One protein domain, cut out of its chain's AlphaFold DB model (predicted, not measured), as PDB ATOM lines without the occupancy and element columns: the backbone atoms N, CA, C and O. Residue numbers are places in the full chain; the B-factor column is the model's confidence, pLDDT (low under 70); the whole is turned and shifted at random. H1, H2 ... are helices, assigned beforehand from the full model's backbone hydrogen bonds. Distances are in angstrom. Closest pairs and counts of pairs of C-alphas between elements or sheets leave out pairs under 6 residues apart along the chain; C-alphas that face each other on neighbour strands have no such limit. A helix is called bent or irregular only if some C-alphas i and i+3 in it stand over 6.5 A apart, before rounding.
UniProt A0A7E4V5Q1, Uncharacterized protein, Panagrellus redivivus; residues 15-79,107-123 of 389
ATOM      1  N   LEU A  15     206.171 118.911  85.797       86.31
ATOM      2  CA  LEU A  15     204.732 118.627  85.908       86.31
ATOM      3  C   LEU A  15     204.203 118.913  87.323       86.31
ATOM      4  O   LEU A  15     203.078 119.381  87.495       86.31
ATOM      5  N   VAL A  16     205.037 118.666  88.335       86.06
ATOM      6  CA  VAL A  16     204.721 118.932  89.739       86.06
ATOM      7  C   VAL A  16     204.537 120.431  89.981       86.06
ATOM      8  O   VAL A  16     203.591 120.821  90.664       86.06
ATOM      9  N   ASP A  17     205.377 121.280  89.391       85.44
ATOM     10  CA  ASP A  17     205.269 122.737  89.526       85.44
ATOM     11  C   ASP A  17     204.021 123.276  88.828       85.44
ATOM     12  O   ASP A  17     203.307 124.114  89.385       85.44
ATOM     13  N   LEU A  18     203.700 122.742  87.646       87.75
ATOM     14  CA  LEU A  18     202.484 123.095  86.913       87.75
ATOM     15  C   LEU A  18     201.218 122.685  87.680       87.75
ATOM     16  O   LEU A  18     200.279 123.480  87.782       87.75
ATOM     17  N   ALA A  19     201.202 121.483  88.263       88.81
ATOM     18  CA  ALA A  19     200.089 120.998  89.076       88.81
ATOM     19  C   ALA A  19     199.915 121.828  90.360       88.81
ATOM     20  O   ALA A  19     198.799 122.250  90.678       88.81
ATOM     21  N   ASN A  20     201.015 122.133  91.058       89.62
ATOM     22  CA  ASN A  20     200.994 123.001  92.237       89.62
ATOM     23  C   ASN A  20     200.465 124.395  91.888       89.62
ATOM     24  O   ASN A  20     199.596 124.914  92.587       89.62
ATOM     25  N   ARG A  21     200.926 124.977  90.774       91.44
ATOM     26  CA  ARG A  21     200.442 126.273  90.285       91.44
ATOM     27  C   ARG A  21     198.945 126.253  90.012       91.44
ATOM     28  O   ARG A  21     198.238 127.163  90.441       91.44
ATOM     29  N   ALA A  22     198.454 125.232  89.313       91.56
ATOM     30  CA  ALA A  22     197.032 125.096  89.020       91.56
ATOM     31  C   ALA A  22     196.194 125.026  90.307       91.56
ATOM     32  O   ALA A  22     195.183 125.723  90.419       91.56
ATOM     33  N   ALA A  23     196.643 124.254  91.303       90.88
ATOM     34  CA  ALA A  23     195.981 124.162  92.602       90.88
ATOM     35  C   ALA A  23     195.964 125.513  93.335       90.88
ATOM     36  O   ALA A  23     194.903 125.965  93.768       90.88
ATOM     37  N   VAL A  24     197.113 126.189  93.421       92.56
ATOM     38  CA  VAL A  24     197.253 127.498  94.076       92.56
ATOM     39  C   VAL A  24     196.343 128.541  93.431       92.56
ATOM     40  O   VAL A  24     195.585 129.203  94.136       92.56
ATOM     41  N   LEU A  25     196.360 128.666  92.099       92.69
ATOM     42  CA  LEU A  25     195.518 129.639  91.400       92.69
ATOM     43  C   LEU A  25     194.029 129.308  91.521       92.69
ATOM     44  O   LEU A  25     193.205 130.217  91.608       92.69
ATOM     45  N   ARG A  26     193.662 128.023  91.585       91.69
ATOM     46  CA  ARG A  26     192.275 127.623  91.841       91.69
ATOM     47  C   ARG A  26     191.831 128.028  93.245       91.69
ATOM     48  O   ARG A  26     190.762 128.617  93.377       91.69
ATOM     49  N   ILE A  27     192.643 127.747  94.265       90.44
ATOM     50  CA  ILE A  27     192.379 128.155  95.653       90.44
ATOM     51  C   ILE A  27     192.255 129.677  95.731       90.44
ATOM     52  O   ILE A  27     191.302 130.187  96.317       90.44
ATOM     53  N   PHE A  28     193.180 130.399  95.101       90.31
ATOM     54  CA  PHE A  28     193.165 131.853  95.039       90.31
ATOM     55  C   PHE A  28     191.867 132.377  94.408       90.31
ATOM     56  O   PHE A  28     191.133 133.107  95.068       90.31
ATOM     57  N   ASN A  29     191.519 131.945  93.191       88.38
ATOM     58  CA  ASN A  29     190.340 132.439  92.466       88.38
ATOM     59  C   ASN A  29     189.021 132.150  93.201       88.38
ATOM     60  O   ASN A  29     188.100 132.959  93.164       88.38
ATOM     61  N   VAL A  30     188.922 131.018  93.907       87.00
ATOM     62  CA  VAL A  30     187.726 130.691  94.704       87.00
ATOM     63  C   VAL A  30     187.554 131.649  95.888       87.00
ATOM     64  O   VAL A  30     186.422 131.948  96.270       87.00
ATOM     65  N   ASN A  31     188.657 132.148  96.454       85.81
ATOM     66  CA  ASN A  31     188.646 132.931  97.688       85.81
ATOM     67  C   ASN A  31     188.785 134.445  97.480       85.81
ATOM     68  O   ASN A  31     188.350 135.196  98.351       85.81
ATOM     69  N   VAL A  32     189.390 134.910  96.380       82.50
ATOM     70  CA  VAL A  32     189.829 136.307  96.273       82.50
ATOM     71  C   VAL A  32     188.658 137.291  96.140       82.50
ATOM     72  O   VAL A  32     188.614 138.261  96.896       82.50
ATOM     73  N   ARG A  33     187.674 137.000  95.270       77.94
ATOM     74  CA  ARG A  33     186.468 137.814  94.980       77.94
ATOM     75  C   ARG A  33     186.673 139.319  95.262       77.94
ATOM     76  O   ARG A  33     187.651 139.900  94.817       77.94
ATOM     77  N   TRP A  34     185.788 139.948  96.039       71.38
ATOM     78  CA  TRP A  34     185.896 141.341  96.499       71.38
ATOM     79  C   TRP A  34     186.530 141.475  97.896       71.38
ATOM     80  O   TRP A  34     186.431 142.527  98.534       71.38
ATOM     81  N   ARG A  35     187.120 140.399  98.430       81.25
ATOM     82  CA  ARG A  35     187.575 140.338  99.825       81.25
ATOM     83  C   ARG A  35     188.900 141.079 100.014       81.25
ATOM     84  O   ARG A  35     189.674 141.272  99.077       81.25
ATOM     85  N   MET A  36     189.182 141.504 101.247       80.38
ATOM     86  CA  MET A  36     190.502 142.042 101.582       80.38
ATOM     87  C   MET A  36     191.537 140.917 101.608       80.38
ATOM     88  O   MET A  36     191.297 139.846 102.164       80.38
ATOM     89  N   LEU A  37     192.721 141.185 101.053       80.75
ATOM     90  CA  LEU A  37     193.811 140.205 100.979       80.75
ATOM     91  C   LEU A  37     194.220 139.659 102.349       80.75
ATOM     92  O   LEU A  37     194.503 138.472 102.477       80.75
ATOM     93  N   ARG A  38     194.215 140.510 103.379       80.88
ATOM     94  CA  ARG A  38     194.582 140.126 104.748       80.88
ATOM     95  C   ARG A  38     193.637 139.066 105.316       80.88
ATOM     96  O   ARG A  38     194.110 138.086 105.886       80.88
ATOM     97  N   ASP A  39     192.337 139.230 105.084       82.94
ATOM     98  CA  ASP A  39     191.307 138.296 105.548       82.94
ATOM     99  C   ASP A  39     191.441 136.952 104.834       82.94
ATOM    100  O   ASP A  39     191.371 135.898 105.459       82.94
ATOM    101  N   ILE A  40     191.705 136.982 103.524       84.56
ATOM    102  CA  ILE A  40     191.913 135.766 102.733       84.56
ATOM    103  C   ILE A  40     193.139 134.998 103.242       84.56
ATOM    104  O   ILE A  40     193.078 133.784 103.416       84.56
ATOM    105  N   VAL A  41     194.254 135.692 103.496       83.38
ATOM    106  CA  VAL A  41     195.482 135.064 104.008       83.38
ATOM    107  C   VAL A  41     195.242 134.421 105.374       83.38
ATOM    108  O   VAL A  41     195.733 133.319 105.622       83.38
ATOM    109  N   PHE A  42     194.502 135.090 106.258       82.69
ATOM    110  CA  PHE A  42     194.166 134.554 107.574       82.69
ATOM    111  C   PHE A  42     193.287 133.299 107.468       82.69
ATOM    112  O   PHE A  42     193.645 132.249 108.008       82.69
ATOM    113  N   ASP A  43     192.198 133.374 106.702       85.19
ATOM    114  CA  ASP A  43     191.266 132.260 106.519       85.19
ATOM    115  C   ASP A  43     191.934 131.048 105.876       85.19
ATOM    116  O   ASP A  43     191.752 129.920 106.331       85.19
ATOM    117  N   LEU A  44     192.743 131.267 104.835       85.31
ATOM    118  CA  LEU A  44     193.445 130.180 104.160       85.31
ATOM    119  C   LEU A  44     194.428 129.488 105.099       85.31
ATOM    120  O   LEU A  44     194.500 128.264 105.086       85.31
ATOM    121  N   LYS A  45     195.134 130.224 105.966       83.56
ATOM    122  CA  LYS A  45     196.011 129.605 106.973       83.56
ATOM    123  C   LYS A  45     195.233 128.692 107.922       83.56
ATOM    124  O   LYS A  45     195.690 127.584 108.203       83.56
ATOM    125  N   MET A  46     194.057 129.125 108.374       83.94
ATOM    126  CA  MET A  46     193.178 128.310 109.221       83.94
ATOM    127  C   MET A  46     192.637 127.084 108.477       83.94
ATOM    128  O   MET A  46     192.700 125.967 108.988       83.94
ATOM    129  N   GLN A  47     192.180 127.255 107.236       85.44
ATOM    130  CA  GLN A  47     191.678 126.155 106.412       85.44
ATOM    131  C   GLN A  47     192.774 125.130 106.097       85.44
ATOM    132  O   GLN A  47     192.543 123.929 106.224       85.44
ATOM    133  N   MET A  48     193.986 125.571 105.760       84.38
ATOM    134  CA  MET A  48     195.111 124.691 105.425       84.38
ATOM    135  C   MET A  48     195.558 123.805 106.591       84.38
ATOM    136  O   MET A  48     196.021 122.679 106.370       84.38
ATOM    137  N   ALA A  49     195.386 124.268 107.833       83.12
ATOM    138  CA  ALA A  49     195.627 123.441 109.011       83.12
ATOM    139  C   ALA A  49     194.726 122.192 109.001       83.12
ATOM    140  O   ALA A  49     195.207 121.091 109.270       83.12
ATOM    141  N   SER A  50     193.468 122.340 108.573       86.44
ATOM    142  CA  SER A  50     192.483 121.249 108.511       86.44
ATOM    143  C   SER A  50     192.653 120.287 107.324       86.44
ATOM    144  O   SER A  50     192.085 119.196 107.327       86.44
ATOM    145  N   TRP A  51     193.431 120.649 106.296       88.00
ATOM    146  CA  TRP A  51     193.574 119.816 105.098       88.00
ATOM    147  C   TRP A  51     194.361 118.531 105.381       88.00
ATOM    148  O   TRP A  51     195.452 118.569 105.955       88.00
ATOM    149  N   LYS A  52     193.858 117.385 104.910       88.88
ATOM    150  CA  LYS A  52     194.543 116.079 104.987       88.88
ATOM    151  C   LYS A  52     195.594 115.938 103.875       88.88
ATOM    152  O   LYS A  52     195.481 115.076 103.012       88.88
ATOM    153  N   LEU A  53     196.589 116.824 103.869       87.25
ATOM    154  CA  LEU A  53     197.701 116.822 102.912       87.25
ATOM    155  C   LEU A  53     199.048 116.622 103.624       87.25
ATOM    156  O   LEU A  53     199.199 117.093 104.756       87.25
ATOM    157  N   PRO A  54     200.047 116.003 102.967       90.31
ATOM    158  CA  PRO A  54     201.413 115.950 103.480       90.31
ATOM    159  C   PRO A  54     201.986 117.350 103.732       90.31
ATOM    160  O   PRO A  54     201.735 118.278 102.959       90.31
ATOM    161  N   ASN A  55     202.821 117.496 104.766       87.12
ATOM    162  CA  ASN A  55     203.408 118.788 105.149       87.12
ATOM    163  C   ASN A  55     204.180 119.459 104.003       87.12
ATOM    164  O   ASN A  55     204.052 120.663 103.806       87.12
ATOM    165  N   ILE A  56     204.901 118.677 103.195       87.25
ATOM    166  CA  ILE A  56     205.642 119.181 102.028       87.25
ATOM    167  C   ILE A  56     204.687 119.805 100.996       87.25
ATOM    168  O   ILE A  56     204.963 120.875 100.459       87.25
ATOM    169  N   ALA A  57     203.540 119.170 100.739       86.25
ATOM    170  CA  ALA A  57     202.541 119.697  99.811       86.25
ATOM    171  C   ALA A  57     201.879 120.968 100.365       86.25
ATOM    172  O   ALA A  57     201.724 121.946  99.635       86.25
ATOM    173  N   LYS A  58     201.558 120.990 101.669       87.94
ATOM    174  CA  LYS A  58     201.041 122.194 102.343       87.94
ATOM    175  C   LYS A  58     202.018 123.359 102.227       87.94
ATOM    176  O   LYS A  58     201.602 124.455 101.875       87.94
ATOM    177  N   GLN A  59     203.303 123.111 102.472       87.19
ATOM    178  CA  GLN A  59     204.343 124.128 102.370       87.19
ATOM    179  C   GLN A  59     204.441 124.691 100.948       87.19
ATOM    180  O   GLN A  59     204.365 125.902 100.774       87.19
ATOM    181  N   ARG A  60     204.473 123.831  99.921       88.25
ATOM    182  CA  ARG A  60     204.495 124.272  98.514       88.25
ATOM    183  C   ARG A  60     203.281 125.121  98.131       88.25
ATOM    184  O   ARG A  60     203.426 126.111  97.419       88.25
ATOM    185  N   ILE A  61     202.090 124.759  98.611       89.50
ATOM    186  CA  ILE A  61     200.874 125.552  98.388       89.50
ATOM    187  C   ILE A  61     200.965 126.897  99.124       89.50
ATOM    188  O   ILE A  61     200.635 127.922  98.533       89.50
ATOM    189  N   CYS A  62     201.434 126.917 100.376       87.56
ATOM    190  CA  CYS A  62     201.652 128.151 101.140       87.56
ATOM    191  C   CYS A  62     202.620 129.098 100.424       87.56
ATOM    192  O   CYS A  62     202.345 130.295 100.321       87.56
ATOM    193  N   ASP A  63     203.730 128.567  99.916       86.81
ATOM    194  CA  ASP A  63     204.734 129.344  99.196       86.81
ATOM    195  C   ASP A  63     204.141 129.908  97.898       86.81
ATOM    196  O   ASP A  63     204.236 131.108  97.642       86.81
ATOM    197  N   GLY A  64     203.422 129.085  97.126       90.00
ATOM    198  CA  GLY A  64     202.733 129.536  95.915       90.00
ATOM    199  C   GLY A  64     201.658 130.596  96.180       90.00
ATOM    200  O   GLY A  64     201.583 131.592  95.462       90.00
ATOM    201  N   LEU A  65     200.849 130.428  97.231       90.50
ATOM    202  CA  LEU A  65     199.856 131.424  97.648       90.50
ATOM    203  C   LEU A  65     200.526 132.730  98.073       90.50
ATOM    204  O   LEU A  65     200.052 133.804  97.714       90.50
ATOM    205  N   THR A  66     201.641 132.651  98.798       88.50
ATOM    206  CA  THR A  66     202.419 133.830  99.197       88.50
ATOM    207  C   THR A  66     202.901 134.606  97.971       88.50
ATOM    208  O   THR A  66     202.764 135.829  97.927       88.50
ATOM    209  N   GLU A  67     203.397 133.910  96.947       89.06
ATOM    210  CA  GLU A  67     203.807 134.530  95.685       89.06
ATOM    211  C   GLU A  67     202.623 135.154  94.930       89.06
ATOM    212  O   GLU A  67     202.731 136.298  94.486       89.06
ATOM    213  N   ALA A  68     201.478 134.464  94.850       91.75
ATOM    214  CA  ALA A  68     200.267 134.989  94.214       91.75
ATOM    215  C   ALA A  68     199.717 136.237  94.932       91.75
ATOM    216  O   ALA A  68     199.373 137.225  94.284       91.75
ATOM    217  N   PHE A  69     199.675 136.240  96.270       90.62
ATOM    218  CA  PHE A  69     199.229 137.401  97.049       90.62
ATOM    219  C   PHE A  69     200.180 138.583  96.935       90.62
ATOM    220  O   PHE A  69     199.732 139.728  96.843       90.62
ATOM    221  N   ARG A  70     201.488 138.326  96.917       88.19
ATOM    222  CA  ARG A  70     202.482 139.368  96.665       88.19
ATOM    223  C   ARG A  70     202.295 139.975  95.278       88.19
ATOM    224  O   ARG A  70     202.308 141.196  95.153       88.19
ATOM    225  N   GLU A  71     202.089 139.149  94.256       91.25
ATOM    226  CA  GLU A  71     201.862 139.637  92.897       91.25
ATOM    227  C   GLU A  71     200.564 140.445  92.787       91.25
ATOM    228  O   GLU A  71     200.561 141.518  92.182       91.25
ATOM    229  N   LEU A  72     199.486 140.006  93.443       91.31
ATOM    230  CA  LEU A  72     198.254 140.791  93.506       91.31
ATOM    231  C   LEU A  72     198.456 142.121  94.243       91.31
ATOM    232  O   LEU A  72     197.889 143.142  93.855       91.31
ATOM    233  N   THR A  73     199.278 142.130  95.293       89.31
ATOM    234  CA  THR A  73     199.616 143.349  96.040       89.31
ATOM    235  C   THR A  73     200.387 144.316  95.143       89.31
ATOM    236  O   THR A  73     199.985 145.469  95.025       89.31
ATOM    237  N   ARG A  74     201.406 143.839  94.411       90.06
ATOM    238  CA  ARG A  74     202.130 144.626  93.397       90.06
ATOM    239  C   ARG A  74     201.180 145.187  92.336       90.06
ATOM    240  O   ARG A  74     201.265 146.369  92.005       90.06
ATOM    241  N   TRP A  75     200.278 144.358  91.806       92.31
ATOM    242  CA  TRP A  75     199.287 144.791  90.822       92.31
ATOM    243  C   TRP A  75     198.374 145.879  91.397       92.31
ATOM    244  O   TRP A  75     198.196 146.924  90.775       92.31
ATOM    245  N   THR A  76     197.860 145.686  92.611       90.06
ATOM    246  CA  THR A  76     196.979 146.650  93.282       90.06
ATOM    247  C   THR A  76     197.705 147.968  93.541       90.06
ATOM    248  O   THR A  76     197.201 149.022  93.167       90.06
ATOM    249  N   GLU A  77     198.919 147.925  94.097       88.62
ATOM    250  CA  GLU A  77     199.748 149.110  94.350       88.62
ATOM    251  C   GLU A  77     200.031 149.909  93.073       88.62
ATOM    252  O   GLU A  77     199.961 151.138  93.098       88.62
ATOM    253  N   LYS A  78     200.304 149.228  91.951       91.38
ATOM    254  CA  LYS A  78     200.496 149.859  90.636       91.38
ATOM    255  C   LYS A  78     199.234 150.592  90.171       91.38
ATOM    256  O   LYS A  78     199.314 151.753  89.765       91.38
ATOM    257  N   HIS A  79     198.075 149.940  90.235       91.94
ATOM    258  CA  HIS A  79     196.826 150.480  89.687       91.94
ATOM    259  C   HIS A  79     196.141 151.486  90.617       91.94
ATOM    260  O   HIS A  79     195.382 152.331  90.153       91.94
ATOM    261  N   HIS A 107     188.112 149.764  94.743       81.25
ATOM    262  CA  HIS A 107     187.295 149.310  93.615       81.25
ATOM    263  C   HIS A 107     188.055 148.349  92.699       81.25
ATOM    264  O   HIS A 107     187.422 147.586  91.976       81.25
ATOM    265  N   LEU A 108     189.392 148.324  92.762       87.31
ATOM    266  CA  LEU A 108     190.202 147.374  91.999       87.31
ATOM    267  C   LEU A 108     189.883 145.916  92.362       87.31
ATOM    268  O   LEU A 108     190.010 145.038  91.514       87.31
ATOM    269  N   ARG A 109     189.379 145.671  93.580       87.69
ATOM    270  CA  ARG A 109     188.933 144.345  94.038       87.69
ATOM    271  C   ARG A 109     187.771 143.784  93.224       87.69
ATOM    272  O   ARG A 109     187.635 142.574  93.119       87.69
ATOM    273  N   LEU A 110     186.956 144.646  92.611       87.31
ATOM    274  CA  LEU A 110     185.872 144.213  91.720       87.31
ATOM    275  C   LEU A 110     186.400 143.547  90.443       87.31
ATOM    276  O   LEU A 110     185.632 142.908  89.729       87.31
ATOM    277  N   PHE A 111     187.697 143.692  90.153       90.12
ATOM    278  CA  PHE A 111     188.312 143.209  88.923       90.12
ATOM    279  C   PHE A 111     189.230 142.004  89.104       90.12
ATOM    280  O   PHE A 111     189.863 141.582  88.138       90.12
ATOM    281  N   TYR A 112     189.298 141.419  90.303       90.38
ATOM    282  CA  TYR A 112     190.169 140.268  90.545       90.38
ATOM    283  C   TYR A 112     189.804 139.041  89.696       90.38
ATOM    284  O   TYR A 112     190.682 138.262  89.334       90.38
ATOM    285  N   ASP A 113     188.542 138.920  89.284       89.44
ATOM    286  CA  ASP A 113     188.089 137.843  88.396       89.44
ATOM    287  C   ASP A 113     188.581 138.005  86.942       89.44
ATOM    288  O   ASP A 113     188.525 137.057  86.161       89.44
ATOM    289  N   TYR A 114     189.100 139.182  86.572       92.31
ATOM    290  CA  TYR A 114     189.650 139.470  85.239       92.31
ATOM    291  C   TYR A 114     191.179 139.343  85.179       92.31
ATOM    292  O   TYR A 114     191.777 139.650  84.145       92.31
ATOM    293  N   LEU A 115     191.832 138.925  86.271       93.50
ATOM    294  CA  LEU A 115     193.284 138.762  86.316       93.50
ATOM    295  C   LEU A 115     193.735 137.642  85.377       93.50
ATOM    296  O   LEU A 115     193.331 136.485  85.508       93.50
ATOM    297  N   VAL A 116     194.636 137.981  84.460       94.56
ATOM    298  CA  VAL A 116     195.254 137.032  83.535       94.56
ATOM    299  C   VAL A 116     196.631 136.654  84.072       94.56
ATOM    300  O   VAL A 116     197.516 137.497  84.185       94.56
ATOM    301  N   TRP A 117     196.825 135.380  84.408       93.38
ATOM    302  CA  TRP A 117     198.091 134.865  84.937       93.38
ATOM    303  C   TRP A 117     198.976 134.303  83.824       93.38
ATOM    304  O   TRP A 117     198.509 133.535  82.983       93.38
ATOM    305  N   GLN A 118     200.277 134.595  83.866       90.62
ATOM    306  CA  GLN A 118     201.246 134.030  82.924       90.62
ATOM    307  C   GLN A 118     201.355 132.498  83.071       90.62
ATOM    308  O   GLN A 118     201.293 132.003  84.198       90.62
ATOM    309  N   PRO A 119     201.580 131.730  81.985       84.88
ATOM    310  CA  PRO A 119     201.491 130.263  82.005       84.88
ATOM    311  C   PRO A 119     202.418 129.554  83.006       84.88
ATOM    312  O   PRO A 119     202.013 128.575  83.629       84.88
ATOM    313  N   PHE A 120     203.639 130.062  83.190       83.06
ATOM    314  CA  PHE A 120     204.726 129.367  83.899       83.06
ATOM    315  C   PHE A 120     205.141 130.040  85.216       83.06
ATOM    316  O   PHE A 120     206.268 129.884  85.675       83.06
ATOM    317  N   GLY A 121     204.243 130.808  85.836       85.12
ATOM    318  CA  GLY A 121     204.518 131.438  87.126       85.12
ATOM    319  C   GLY A 121     203.304 132.115  87.751       85.12
ATOM    320  O   GLY A 121     202.201 132.076  87.203       85.12
ATOM    321  N   TYR A 122     203.528 132.751  88.899       89.69
ATOM    322  CA  TYR A 122     202.548 133.578  89.612       89.69
ATOM    323  C   TYR A 122     202.724 135.058  89.262       89.69
ATOM    324  O   TYR A 122     202.765 135.901  90.146       89.69
ATOM    325  N   LEU A 123     202.907 135.362  87.976       90.12
ATOM    326  CA  LEU A 123     202.991 136.733  87.475       90.12
ATOM    327  C   LEU A 123     201.693 137.080  86.760       90.12
ATOM    328  O   LEU A 123     201.192 136.272  85.974       90.12
TER     329      LEU A 123
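Overview. This is residues 15 to 79 and 107 to 123 of the 389 residues of an uncharacterized protein of Panagrellus redivivus (UniProt A0A7E4V5Q1). One long helix, H3, makes the length of the domain; H2 runs beside it the opposite way, and H1 slants across H3, crossing it with residues 20 to 28 and ending near the beginning of H2. The short H4 sits near the far ends of H1 and H3, and the loop of residues 115 to 123 folds back from it; the turn of residues 50 to 56, where the chain passes from H2 to H3, sticks out. The printed part has 82 residues with four named helices, in the order H1, H2, H3, H4, and no named strand: the class is all helix. It is compact, with a radius of gyration of the C-alphas of 12.6 A, and its C-alphas span 37 by 27 by 17 A along the three main axes.

Along the chain. The longest helix is H3, residues 55 to 79, which has 25 residues and measures 35.9 A from first to last C-alpha. It begins at C-alpha 55, at (203.408, 118.788, 105.149), and ends at C-alpha 79, at (196.826, 150.480, 89.687). Before it in the chain comes H2, residues 37 to 50, 20.4 A from first to last C-alpha. H1 is residues 15 to 32 and is 25.3 A long; its first C-alpha, that of Leu 15, is at (204.732, 118.627, 85.908). H4 is residues 107 to 114, 13.1 A from first to last C-alpha, and ends at C-alpha 114, at (189.650, 139.470, 85.239). H4 is irregular: C-alphas 110 and 113 are 7.5 A apart, where about 5 A is the distance in a regular helix.

Arrangement. H3 and H1 touch, with 12 pairs of C-alphas within 8 A. They touch with a part of each helix alone, residues 60 to 68 of H3 and residues 20 to 28 of H1. The closest C-alphas are those of Val 24 and Leu 65, 5.9 A apart. The two helices run the same way at a steep tilt of 57 degrees. H2 is close to H3 but not clearly touching it; the closest C-alphas, those of Met 48 and Lys 58, are 7.1 A apart. H2 and H3 run opposite ways at a shallow tilt of 8 degrees, and their centres are 12.3 A apart. H2 is also close to H1 but not clearly touching, with the C-alphas of Asn 31 and Ile 40 closest at 6.6 A and a steep tilt of 60 degrees, opposite ways. H4 is close to H3 but not clearly touching, the closest C-alphas being those of Thr 76 and Leu 108 at 6.9 A. H4 is likewise close to H1 but not clearly touching, through Val 32 and Tyr 112, whose C-alphas are the closest at 7.0 A. H2 and H4 are apart. In H1 and H3 each O i to N i+4 pair is within hydrogen-bond range; in H2 it is 9 of 10, and in H4 it is 0 of 4, beside 4 of 5 O i to N i+3 pairs.

Size, cuts and confidence. The two C-alphas farthest apart in the domain, those of Lys 52 and His 79, are 37.7 A apart. Residues 80 to 106 of the chain are not printed, and C-alphas 79 and 107 across this cut are 10.4 A apart. The link from H3 to H4 is the link across the cut. The links from H1 to H2 and from H2 to H3 are tight, with 4 residues each. The stretch that stands free is residues 50 to 56, of which 50 belongs to H2 and 55 and 56 belong to H3. The mean pLDDT of the printed part is 87.6, and no printed residue is under 70.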